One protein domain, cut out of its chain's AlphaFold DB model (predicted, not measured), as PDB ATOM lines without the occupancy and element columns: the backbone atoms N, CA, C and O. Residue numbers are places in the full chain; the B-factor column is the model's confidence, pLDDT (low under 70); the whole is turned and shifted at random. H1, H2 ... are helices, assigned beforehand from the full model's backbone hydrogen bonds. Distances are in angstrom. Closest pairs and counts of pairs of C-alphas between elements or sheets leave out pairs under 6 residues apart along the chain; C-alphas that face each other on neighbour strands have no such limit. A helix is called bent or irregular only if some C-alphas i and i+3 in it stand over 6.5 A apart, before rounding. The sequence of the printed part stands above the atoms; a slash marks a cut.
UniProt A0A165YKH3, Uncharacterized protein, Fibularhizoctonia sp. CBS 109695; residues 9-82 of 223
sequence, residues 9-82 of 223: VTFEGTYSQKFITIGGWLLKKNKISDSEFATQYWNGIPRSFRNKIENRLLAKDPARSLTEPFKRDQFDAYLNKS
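What this domain is: This is residues 9 to 82 of the 223 residues of an uncharacterized protein of Fibularhizoctonia sp. CBS 109695 (UniProt A0A165YKH3). A hairpin of two helices, the long H1 and the shorter H2, makes one part of the model; H3 follows H2 at a corner, and a long loop, residues 61 to 71, folds back to bring H4 near H3 and close to H2. The helices are loosely put together, and H1 with H2 is the one pair that touches. The printed part has 74 residues with four named helices, H1 to H4 in order, and no named strand; the class is all helix. The whole is compact, with a radius of gyration of the C-alphas of 12.9 A and spans of 38 by 27 by 20 A.

Where its parts are: H1, residues 9 to 28, is 28.5 A long and begins with C-alpha 9 at (-39.816, 26.009, 28.041). H2, residues 34 to 44, measures 15.7 A. H3, residues 47 to 60, measures 20.0 A and begins with C-alpha 47 at (-28.355, 17.943, 24.696). H4, residues 72 to 82, measures 16.7 A and ends with C-alpha 82 at (-47.092, 21.281, 21.215). H4 is neither bent nor irregular, but only just: C-alphas 79 and 82 are 6.0 A apart.

How they stand to each other: H1 and H2 form a helical hairpin, opposite ways at a shallow tilt of 27 degrees. H1 touches H2 with residues 19 to 27 alone; their closest C-alphas, of Gly 23 and Phe 37, are 6.6 A apart. H2 and H3 are only just apart, at 8.1 A between their closest C-alphas. H3 and H4 are near each other, with 6 pairs of C-alphas within 10 A. H2 and H4 are close but not clearly touching: the closest C-alphas, of Ala 38 and Arg 72, are 7.2 A apart. They run the same way at a steep tilt of 44 degrees. H1 is apart from H3 and H4. Every O i to N i+4 pair is within hydrogen-bond range in H2 and H3, against 15 of 16 in H1 and 4 of 7 in H4.

The domain as a whole: The C-alphas of Lys 29 and Pro 62, the two farthest apart, are 37.6 A apart. The printed part has no cut. The link from H3 to H4 is long, with 11 residues; the other two are tight. The mean pLDDT of the printed part is 79.2, and residues 9 to 12, 61 and 63 to 82 are under 70.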
ATOM      1  N   VAL A   9     -38.890  25.193  28.837       54.06
ATOM      2  CA  VAL A   9     -39.816  26.009  28.041       54.06
ATOM      3  C   VAL A   9     -39.281  27.425  27.766       54.06
ATOM      4  O   VAL A   9     -39.476  27.967  26.679       54.06
ATOM      5  N   THR A  10     -38.542  28.034  28.701       55.16
ATOM      6  CA  THR A  10     -38.014  29.407  28.538       55.16
ATOM      7  C   THR A  10     -36.763  29.465  27.666       55.16
ATOM      8  O   THR A  10     -36.526  30.453  26.957       55.16
ATOM      9  N   PHE A  11     -35.967  28.393  27.681       63.75
ATOM     10  CA  PHE A  11     -34.786  28.280  26.837       63.75
ATOM     11  C   PHE A  11     -35.186  28.261  25.358       63.75
ATOM     12  O   PHE A  11     -34.584  28.956  24.544       63.75
ATOM     13  N   GLU A  12     -36.236  27.515  25.018       61.88
ATOM     14  CA  GLU A  12     -36.621  27.232  23.637       61.88
ATOM     15  C   GLU A  12     -37.102  28.474  22.874       61.88
ATOM     16  O   GLU A  12     -36.616  28.745  21.771       61.88
ATOM     17  N   GLY A  13     -37.980  29.282  23.477       72.56
ATOM     18  CA  GLY A  13     -38.492  30.502  22.846       72.56
ATOM     19  C   GLY A  13     -37.438  31.605  22.731       72.56
ATOM     20  O   GLY A  13     -37.268  32.218  21.677       72.56
ATOM     21  N   THR A  14     -36.666  31.835  23.798       83.69
ATOM     22  CA  THR A  14     -35.720  32.960  23.839       83.69
ATOM     23  C   THR A  14     -34.432  32.690  23.063       83.69
ATOM     24  O   THR A  14     -33.924  33.599  22.399       83.69
ATOM     25  N   TYR A  15     -33.899  31.463  23.100       89.44
ATOM     26  CA  TYR A  15     -32.708  31.089  22.331       89.44
ATOM     27  C   TYR A  15     -33.003  31.090  20.833       89.44
ATOM     28  O   TYR A  15     -32.293  31.758  20.078       89.44
ATOM     29  N   SER A  16     -34.065  30.398  20.407       87.12
ATOM     30  CA  SER A  16     -34.397  30.260  18.985       87.12
ATOM     31  C   SER A  16     -34.617  31.628  18.344       87.12
ATOM     32  O   SER A  16     -34.042  31.923  17.297       87.12
ATOM     33  N   GLN A  17     -35.348  32.523  19.014       89.38
ATOM     34  CA  GLN A  17     -35.624  33.864  18.501       89.38
ATOM     35  C   GLN A  17     -34.366  34.744  18.411       89.38
ATOM     36  O   GLN A  17     -34.143  35.412  17.396       89.38
ATOM     37  N   LYS A  18     -33.498  34.715  19.432       92.75
ATOM     38  CA  LYS A  18     -32.211  35.433  19.408       92.75
ATOM     39  C   LYS A  18     -31.288  34.896  18.315       92.75
ATOM     40  O   LYS A  18     -30.683  35.685  17.586       92.75
ATOM     41  N   PHE A  19     -31.211  33.574  18.165       93.31
ATOM     42  CA  PHE A  19     -30.388  32.950  17.135       93.31
ATOM     43  C   PHE A  19     -30.899  33.282  15.732       93.31
ATOM     44  O   PHE A  19     -30.105  33.669  14.883       93.31
ATOM     45  N   ILE A  20     -32.210  33.204  15.484       91.88
ATOM     46  CA  ILE A  20     -32.800  33.570  14.186       91.88
ATOM     47  C   ILE A  20     -32.521  35.041  13.862       91.88
ATOM     48  O   ILE A  20     -32.183  35.364  12.726       91.88
ATOM     49  N   THR A  21     -32.590  35.926  14.857       94.69
ATOM     50  CA  THR A  21     -32.327  37.360  14.666       94.69
ATOM     51  C   THR A  21     -30.884  37.611  14.218       94.69
ATOM     52  O   THR A  21     -30.643  38.265  13.202       94.69
ATOM     53  N   ILE A  22     -29.908  37.063  14.947       94.69
ATOM     54  CA  ILE A  22     -28.482  37.296  14.671       94.69
ATOM     55  C   ILE A  22     -28.021  36.467  13.467       94.69
ATOM     56  O   ILE A  22     -27.413  36.989  12.532       94.69
ATOM     57  N   GLY A  23     -28.322  35.171  13.470       93.69
ATOM     58  CA  GLY A  23     -27.936  34.243  12.417       93.69
ATOM     59  C   GLY A  23     -28.640  34.537  11.093       93.69
ATOM     60  O   GLY A  23     -27.997  34.478  10.050       93.69
ATOM     61  N   GLY A  24     -29.906  34.964  11.112       93.38
ATOM     62  CA  GLY A  24     -30.617  35.410   9.912       93.38
ATOM     63  C   GLY A  24     -30.003  36.675   9.305       93.38
ATOM     64  O   GLY A  24     -29.874  36.782   8.085       93.38
ATOM     65  N   TRP A  25     -29.532  37.611  10.140       97.06
ATOM     66  CA  TRP A  25     -28.784  38.778   9.664       97.06
ATOM     67  C   TRP A  25     -27.438  38.395   9.033       97.06
ATOM     68  O   TRP A  25     -27.074  38.929   7.981       97.06
ATOM     69  N   LEU A  26     -26.711  37.448   9.636       96.12
ATOM     70  CA  LEU A  26     -25.453  36.928   9.089       96.12
ATOM     71  C   LEU A  26     -25.664  36.186   7.765       96.12
ATOM     72  O   LEU A  26     -24.873  36.370   6.835       96.12
ATOM     73  N   LEU A  27     -26.742  35.410   7.662       93.62
ATOM     74  CA  LEU A  27     -27.101  34.673   6.457       93.62
ATOM     75  C   LEU A  27     -27.462  35.623   5.310       93.62
ATOM     76  O   LEU A  27     -26.910  35.513   4.221       93.62
ATOM     77  N   LYS A  28     -28.281  36.651   5.575       95.06
ATOM     78  CA  LYS A  28     -28.632  37.684   4.581       95.06
ATOM     79  C   LYS A  28     -27.408  38.436   4.043       95.06
ATOM     80  O   LYS A  28     -27.418  38.913   2.912       95.06
ATOM     81  N   LYS A  29     -26.349  38.552   4.848       96.00
ATOM     82  CA  LYS A  29     -25.069  39.158   4.452       96.00
ATOM     83  C   LYS A  29     -24.081  38.167   3.820       96.00
ATOM     84  O   LYS A  29     -22.943  38.565   3.564       96.00
ATOM     85  N   ASN A  30     -24.482  36.910   3.596       95.06
ATOM     86  CA  ASN A  30     -23.627  35.811   3.134       95.06
ATOM     87  C   ASN A  30     -22.326  35.686   3.950       95.06
ATOM     88  O   ASN A  30     -21.254  35.426   3.405       95.06
ATOM     89  N   LYS A  31     -22.397  35.943   5.265       97.31
ATOM     90  CA  LYS A  31     -21.249  35.802   6.180       97.31
ATOM     91  C   LYS A  31     -21.076  34.374   6.684       97.31
ATOM     92  O   LYS A  31     -19.973  34.018   7.078       97.31
ATOM     93  N   ILE A  32     -22.153  33.600   6.642       95.31
ATOM     94  CA  ILE A  32     -22.220  32.171   6.943       95.31
ATOM     95  C   ILE A  32     -23.022  31.498   5.827       95.31
ATOM     96  O   ILE A  32     -23.879  32.147   5.220       95.31
ATOM     97  N   SER A  33     -22.743  30.228   5.535       94.69
ATOM     98  CA  SER A  33     -23.568  29.428   4.620       94.69
ATOM     99  C   SER A  33     -24.791  28.852   5.336       94.69
ATOM    100  O   SER A  33     -24.797  28.732   6.560       94.69
ATOM    101  N   ASP A  34     -25.800  28.413   4.577       91.44
ATOM    102  CA  ASP A  34     -26.973  27.715   5.132       91.44
ATOM    103  C   ASP A  34     -26.580  26.487   5.966       91.44
ATOM    104  O   ASP A  34     -27.138  26.234   7.034       91.44
ATOM    105  N   SER A  35     -25.577  25.736   5.500       89.81
ATOM    106  CA  SER A  35     -25.056  24.568   6.213       89.81
ATOM    107  C   SER A  35     -24.435  24.944   7.557       89.81
ATOM    108  O   SER A  35     -24.701  24.288   8.561       89.81
ATOM    109  N   GLU A  36     -23.649  26.018   7.597       92.94
ATOM    110  CA  GLU A  36     -22.992  26.494   8.811       92.94
ATOM    111  C   GLU A  36     -23.999  27.109   9.786       92.94
ATOM    112  O   GLU A  36     -23.940  26.832  10.982       92.94
ATOM    113  N   PHE A  37     -24.983  27.857   9.279       92.56
ATOM    114  CA  PHE A  37     -26.117  28.343  10.062       92.56
ATOM    115  C   PHE A  37     -26.854  27.184  10.749       92.56
ATOM    116  O   PHE A  37     -27.073  27.235  11.960       92.56
ATOM    117  N   ALA A  38     -27.167  26.111  10.013       89.69
ATOM    118  CA  ALA A  38     -27.819  24.929  10.573       89.69
ATOM    119  C   ALA A  38     -26.939  24.230  11.619       89.69
ATOM    120  O   ALA A  38     -27.405  23.948  12.721       89.69
ATOM    121  N   THR A  39     -25.657  23.987  11.325       91.69
ATOM    122  CA  THR A  39     -24.729  23.361  12.282       91.69
ATOM    123  C   THR A  39     -24.620  24.169  13.575       91.69
ATOM    124  O   THR A  39     -24.692  23.601  14.665       91.69
ATOM    125  N   GLN A  40     -24.498  25.492  13.477       92.12
ATOM    126  CA  GLN A  40     -24.384  26.357  14.649       92.12
ATOM    127  C   GLN A  40     -25.684  26.433  15.444       92.12
ATOM    128  O   GLN A  40     -25.638  26.434  16.674       92.12
ATOM    129  N   TYR A  41     -26.831  26.408  14.762       90.56
ATOM    130  CA  TYR A  41     -28.124  26.303  15.423       90.56
ATOM    131  C   TYR A  41     -28.197  25.030  16.268       90.56
ATOM    132  O   TYR A  41     -28.450  25.114  17.469       90.56
ATOM    133  N   TRP A  42     -27.864  23.876  15.672       88.75
ATOM    134  CA  TRP A  42     -27.851  22.566  16.336       88.75
ATOM    135  C   TRP A  42     -26.861  22.483  17.501       88.75
ATOM    136  O   TRP A  42     -27.151  21.848  18.517       88.75
ATOM    137  N   ASN A  43     -25.709  23.142  17.385       89.62
ATOM    138  CA  ASN A  43     -24.695  23.154  18.435       89.62
ATOM    139  C   ASN A  43     -25.150  23.890  19.698       89.62
ATOM    140  O   ASN A  43     -24.810  23.452  20.799       89.62
ATOM    141  N   GLY A  44     -25.919  24.974  19.557       89.50
ATOM    142  CA  GLY A  44     -26.408  25.738  20.706       89.50
ATOM    143  C   GLY A  44     -27.664  25.164  21.368       89.50
ATOM    144  O   GLY A  44     -28.051  25.639  22.432       89.50
ATOM    145  N   ILE A  45     -28.271  24.113  20.807       88.31
ATOM    146  CA  ILE A  45     -29.392  23.414  21.444       88.31
ATOM    147  C   ILE A  45     -28.869  22.499  22.581       88.31
ATOM    148  O   ILE A  45     -27.971  21.673  22.357       88.31
ATOM    149  N   PRO A  46     -29.432  22.570  23.804       88.38
ATOM    150  CA  PRO A  46     -29.097  21.691  24.917       88.38
ATOM    151  C   PRO A  46     -29.267  20.222  24.545       88.38
ATOM    152  O   PRO A  46     -30.200  19.838  23.840       88.38
ATOM    153  N   ARG A  47     -28.365  19.373  25.040       85.50
ATOM    154  CA  ARG A  47     -28.355  17.943  24.696       85.50
ATOM    155  C   ARG A  47     -29.648  17.227  25.099       85.50
ATOM    156  O   ARG A  47     -30.147  16.413  24.337       85.50
ATOM    157  N   SER A  48     -30.219  17.572  26.253       82.31
ATOM    158  CA  SER A  48     -31.513  17.044  26.709       82.31
ATOM    159  C   SER A  48     -32.634  17.327  25.709       82.31
ATOM    160  O   SER A  48     -33.469  16.463  25.453       82.31
ATOM    161  N   PHE A  49     -32.627  18.516  25.111       81.81
ATOM    162  CA  PHE A  49     -33.620  18.921  24.130       81.81
ATOM    163  C   PHE A  49     -33.392  18.243  22.774       81.81
ATOM    164  O   PHE A  49     -34.337  17.721  22.189       81.81
ATOM    165  N   ARG A  50     -32.132  18.129  22.328       85.31
ATOM    166  CA  ARG A  50     -31.776  17.328  21.142       85.31
ATOM    167  C   ARG A  50     -32.287  15.897  21.245       85.31
ATOM    168  O   ARG A  50     -33.000  15.459  20.353       85.31
ATOM    169  N   ASN A  51     -32.044  15.230  22.372       84.31
ATOM    170  CA  ASN A  51     -32.526  13.869  22.598       84.31
ATOM    171  C   ASN A  51     -34.060  13.762  22.496       84.31
ATOM    172  O   ASN A  51     -34.572  12.784  21.959       84.31
ATOM    173  N   LYS A  52     -34.815  14.762  22.980       83.81
ATOM    174  CA  LYS A  52     -36.285  14.784  22.848       83.81
ATOM    175  C   LYS A  52     -36.725  14.886  21.385       83.81
ATOM    176  O   LYS A  52     -37.653  14.184  20.984       83.81
ATOM    177  N   ILE A  53     -36.062  15.733  20.596       81.69
ATOM    178  CA  ILE A  53     -36.337  15.875  19.159       81.69
ATOM    179  C   ILE A  53     -35.988  14.577  18.422       81.69
ATOM    180  O   ILE A  53     -36.801  14.076  17.653       81.69
ATOM    181  N   GLU A  54     -34.808  14.014  18.687       83.38
ATOM    182  CA  GLU A  54     -34.326  12.770  18.078       83.38
ATOM    183  C   GLU A  54     -35.258  11.594  18.395       83.38
ATOM    184  O   GLU A  54     -35.674  10.893  17.479       83.38
ATOM    185  N   ASN A  55     -35.684  11.430  19.651       83.00
ATOM    186  CA  ASN A  55     -36.633  10.382  20.040       83.00
ATOM    187  C   ASN A  55     -37.987  10.533  19.333       83.00
ATOM    188  O   ASN A  55     -38.549   9.547  18.860       83.00
ATOM    189  N   ARG A  56     -38.511  11.762  19.220       80.25
ATOM    190  CA  ARG A  56     -39.760  12.031  18.485       80.25
ATOM    191  C   ARG A  56     -39.615  11.774  16.985       80.25
ATOM    192  O   ARG A  56     -40.563  11.311  16.358       80.25
ATOM    193  N   LEU A  57     -38.449  12.063  16.409       74.44
ATOM    194  CA  LEU A  57     -38.144  11.774  15.007       74.44
ATOM    195  C   LEU A  57     -38.033  10.270  14.754       74.44
ATOM    196  O   LEU A  57     -38.644   9.787  13.809       74.44
ATOM    197  N   LEU A  58     -37.326   9.535  15.613       77.94
ATOM    198  CA  LEU A  58     -37.206   8.078  15.528       77.94
ATOM    199  C   LEU A  58     -38.553   7.373  15.708       77.94
ATOM    200  O   LEU A  58     -38.797   6.361  15.063       77.94
ATOM    201  N   ALA A  59     -39.446   7.918  16.539       76.38
ATOM    202  CA  ALA A  59     -40.803   7.398  16.678       76.38
ATOM    203  C   ALA A  59     -41.625   7.534  15.382       76.38
ATOM    204  O   ALA A  59     -42.495   6.708  15.125       76.38
ATOM    205  N   LYS A  60     -41.357   8.565  14.566       73.81
ATOM    206  CA  LYS A  60     -42.035   8.778  13.278       73.81
ATOM    207  C   LYS A  60     -41.373   8.021  12.128       73.81
ATOM    208  O   LYS A  60     -42.081   7.422  11.332       73.81
ATOM    209  N   ASP A  61     -40.043   8.032  12.066       69.81
ATOM    210  CA  ASP A  61     -39.242   7.349  11.048       69.81
ATOM    211  C   ASP A  61     -38.065   6.597  11.700       69.81
ATOM    212  O   ASP A  61     -36.952   7.131  11.793       69.81
ATOM    213  N   PRO A  62     -38.263   5.329  12.104       70.88
ATOM    214  CA  PRO A  62     -37.229   4.532  12.769       70.88
ATOM    215  C   PRO A  62     -35.984   4.261  11.909       70.88
ATOM    216  O   PRO A  62     -34.923   3.940  12.435       70.88
ATOM    217  N   ALA A  63     -36.100   4.378  10.581       67.56
ATOM    218  CA  ALA A  63     -35.023   4.097   9.629       67.56
ATOM    219  C   ALA A  63     -34.148   5.322   9.288       67.56
ATOM    220  O   ALA A  63     -33.271   5.228   8.425       67.56
ATOM    221  N   ARG A  64     -34.384   6.488   9.906       64.56
ATOM    222  CA  ARG A  64     -33.699   7.733   9.532       64.56
ATOM    223  C   ARG A  64     -32.362   7.907  10.257       64.56
ATOM    224  O   ARG A  64     -32.249   7.674  11.456       64.56
ATOM    225  N   SER A  65     -31.334   8.343   9.524       60.38
ATOM    226  CA  SER A  65     -29.986   8.544  10.061       60.38
ATOM    227  C   SER A  65     -29.869   9.836  10.887       60.38
ATOM    228  O   SER A  65     -30.313  10.902  10.468       60.38
ATOM    229  N   LEU A  66     -29.217   9.741  12.053       65.75
ATOM    230  CA  LEU A  66     -28.919  10.863  12.965       65.75
ATOM    231  C   LEU A  66     -27.579  11.562  12.653       65.75
ATOM    232  O   LEU A  66     -27.128  12.430  13.395       65.75
ATOM    233  N   THR A  67     -26.893  11.145  11.589       61.28
ATOM    234  CA  THR A  67     -25.543  11.608  11.237       61.28
ATOM    235  C   THR A  67     -25.514  12.943  10.497       61.28
ATOM    236  O   THR A  67     -24.457  13.569  10.452       61.28
ATOM    237  N   GLU A  68     -26.638  13.401   9.942       65.12
ATOM    238  CA  GLU A  68     -26.738  14.711   9.292       65.12
ATOM    239  C   GLU A  68     -27.572  15.699  10.121       65.12
ATOM    240  O   GLU A  68     -28.627  15.332  10.644       65.12
ATOM    241  N   PRO A  69     -27.143  16.973  10.223       64.25
ATOM    242  CA  PRO A  69     -27.923  18.006  10.892       64.25
ATOM    243  C   PRO A  69     -29.255  18.239  10.163       64.25
ATOM    244  O   PRO A  69     -29.297  18.432   8.946       64.25
ATOM    245  N   PHE A  70     -30.360  18.241  10.911       65.12
ATOM    246  CA  PHE A  70     -31.697  18.355  10.333       65.12
ATOM    247  C   PHE A  70     -31.971  19.757   9.771       65.12
ATOM    248  O   PHE A  70     -31.511  20.772  10.303       65.12
ATOM    249  N   LYS A  71     -32.792  19.813   8.716       65.06
ATOM    250  CA  LYS A  71     -33.281  21.069   8.130       65.06
ATOM    251  C   LYS A  71     -34.259  21.762   9.084       65.06
ATOM    252  O   LYS A  71     -35.142  21.111   9.643       65.06
ATOM    253  N   ARG A  72     -34.124  23.086   9.215       62.50
ATOM    254  CA  ARG A  72     -34.909  23.932  10.131       62.50
ATOM    255  C   ARG A  72     -36.424  23.786   9.949       62.50
ATOM    256  O   ARG A  72     -37.133  23.725  10.939       62.50
ATOM    257  N   ASP A  73     -36.921  23.672   8.721       62.81
ATOM    258  CA  ASP A  73     -38.373  23.674   8.462       62.81
ATOM    259  C   ASP A  73     -39.116  22.519   9.143       62.81
ATOM    260  O   ASP A  73     -40.282  22.642   9.507       62.81
ATOM    261  N   GLN A  74     -38.431  21.393   9.371       62.97
ATOM    262  CA  GLN A  74     -39.016  20.277  10.110       62.97
ATOM    263  C   GLN A  74     -39.143  20.623  11.598       62.97
ATOM    264  O   GLN A  74     -40.126  20.245  12.219       62.97
ATOM    265  N   PHE A  75     -38.197  21.385  12.149       61.59
ATOM    266  CA  PHE A  75     -38.163  21.804  13.550       61.59
ATOM    267  C   PHE A  75     -39.322  22.742  13.920       61.59
ATOM    268  O   PHE A  75     -39.989  22.507  14.925       61.59
ATOM    269  N   ASP A  76     -39.623  23.736  13.076       59.12
ATOM    270  CA  ASP A  76     -40.736  24.676  13.302       59.12
ATOM    271  C   ASP A  76     -42.098  23.944  13.382       59.12
ATOM    272  O   ASP A  76     -42.965  24.298  14.182       59.12
ATOM    273  N   ALA A  77     -42.278  22.868  12.604       63.69
ATOM    274  CA  ALA A  77     -43.490  22.047  12.647       63.69
ATOM    275  C   ALA A  77     -43.630  21.238  13.952       63.69
ATOM    276  O   ALA A  77     -44.749  20.979  14.393       63.69
ATOM    277  N   TYR A  78     -42.519  20.843  14.583       60.06
ATOM    278  CA  TYR A  78     -42.536  20.157  15.883       60.06
ATOM    279  C   TYR A  78     -42.782  21.115  17.050       60.06
ATOM    280  O   TYR A  78     -43.410  20.718  18.030       60.06
ATOM    281  N   LEU A  79     -42.322  22.359  16.921       61.16
ATOM    282  CA  LEU A  79     -42.571  23.450  17.861       61.16
ATOM    283  C   LEU A  79     -44.063  23.797  17.943       61.16
ATOM    284  O   LEU A  79     -44.661  23.759  19.019       61.16
ATOM    285  N   ASN A  80     -44.691  24.060  16.793       59.00
ATOM    286  CA  ASN A  80     -46.084  24.515  16.742       59.00
ATOM    287  C   ASN A  80     -47.111  23.442  17.133       59.00
ATOM    288  O   ASN A  80     -48.223  23.786  17.519       59.00
ATOM    289  N   LYS A  81     -46.759  22.153  17.057       56.00
ATOM    290  CA  LYS A  81     -47.667  21.041  17.387       56.00
ATOM    291  C   LYS A  81     -47.814  20.798  18.901       56.00
ATOM    292  O   LYS A  81     -48.626  19.979  19.291       56.00
ATOM    293  N   SER A  82     -47.031  21.468  19.752       48.94
ATOM    294  CA  SER A  82     -47.092  21.281  21.215       48.94
ATOM    295  C   SER A  82     -48.142  22.138  21.935       48.94
ATOM    296  O   SER A  82     -48.338  21.958  23.130       48.94
TER     297      SER A  82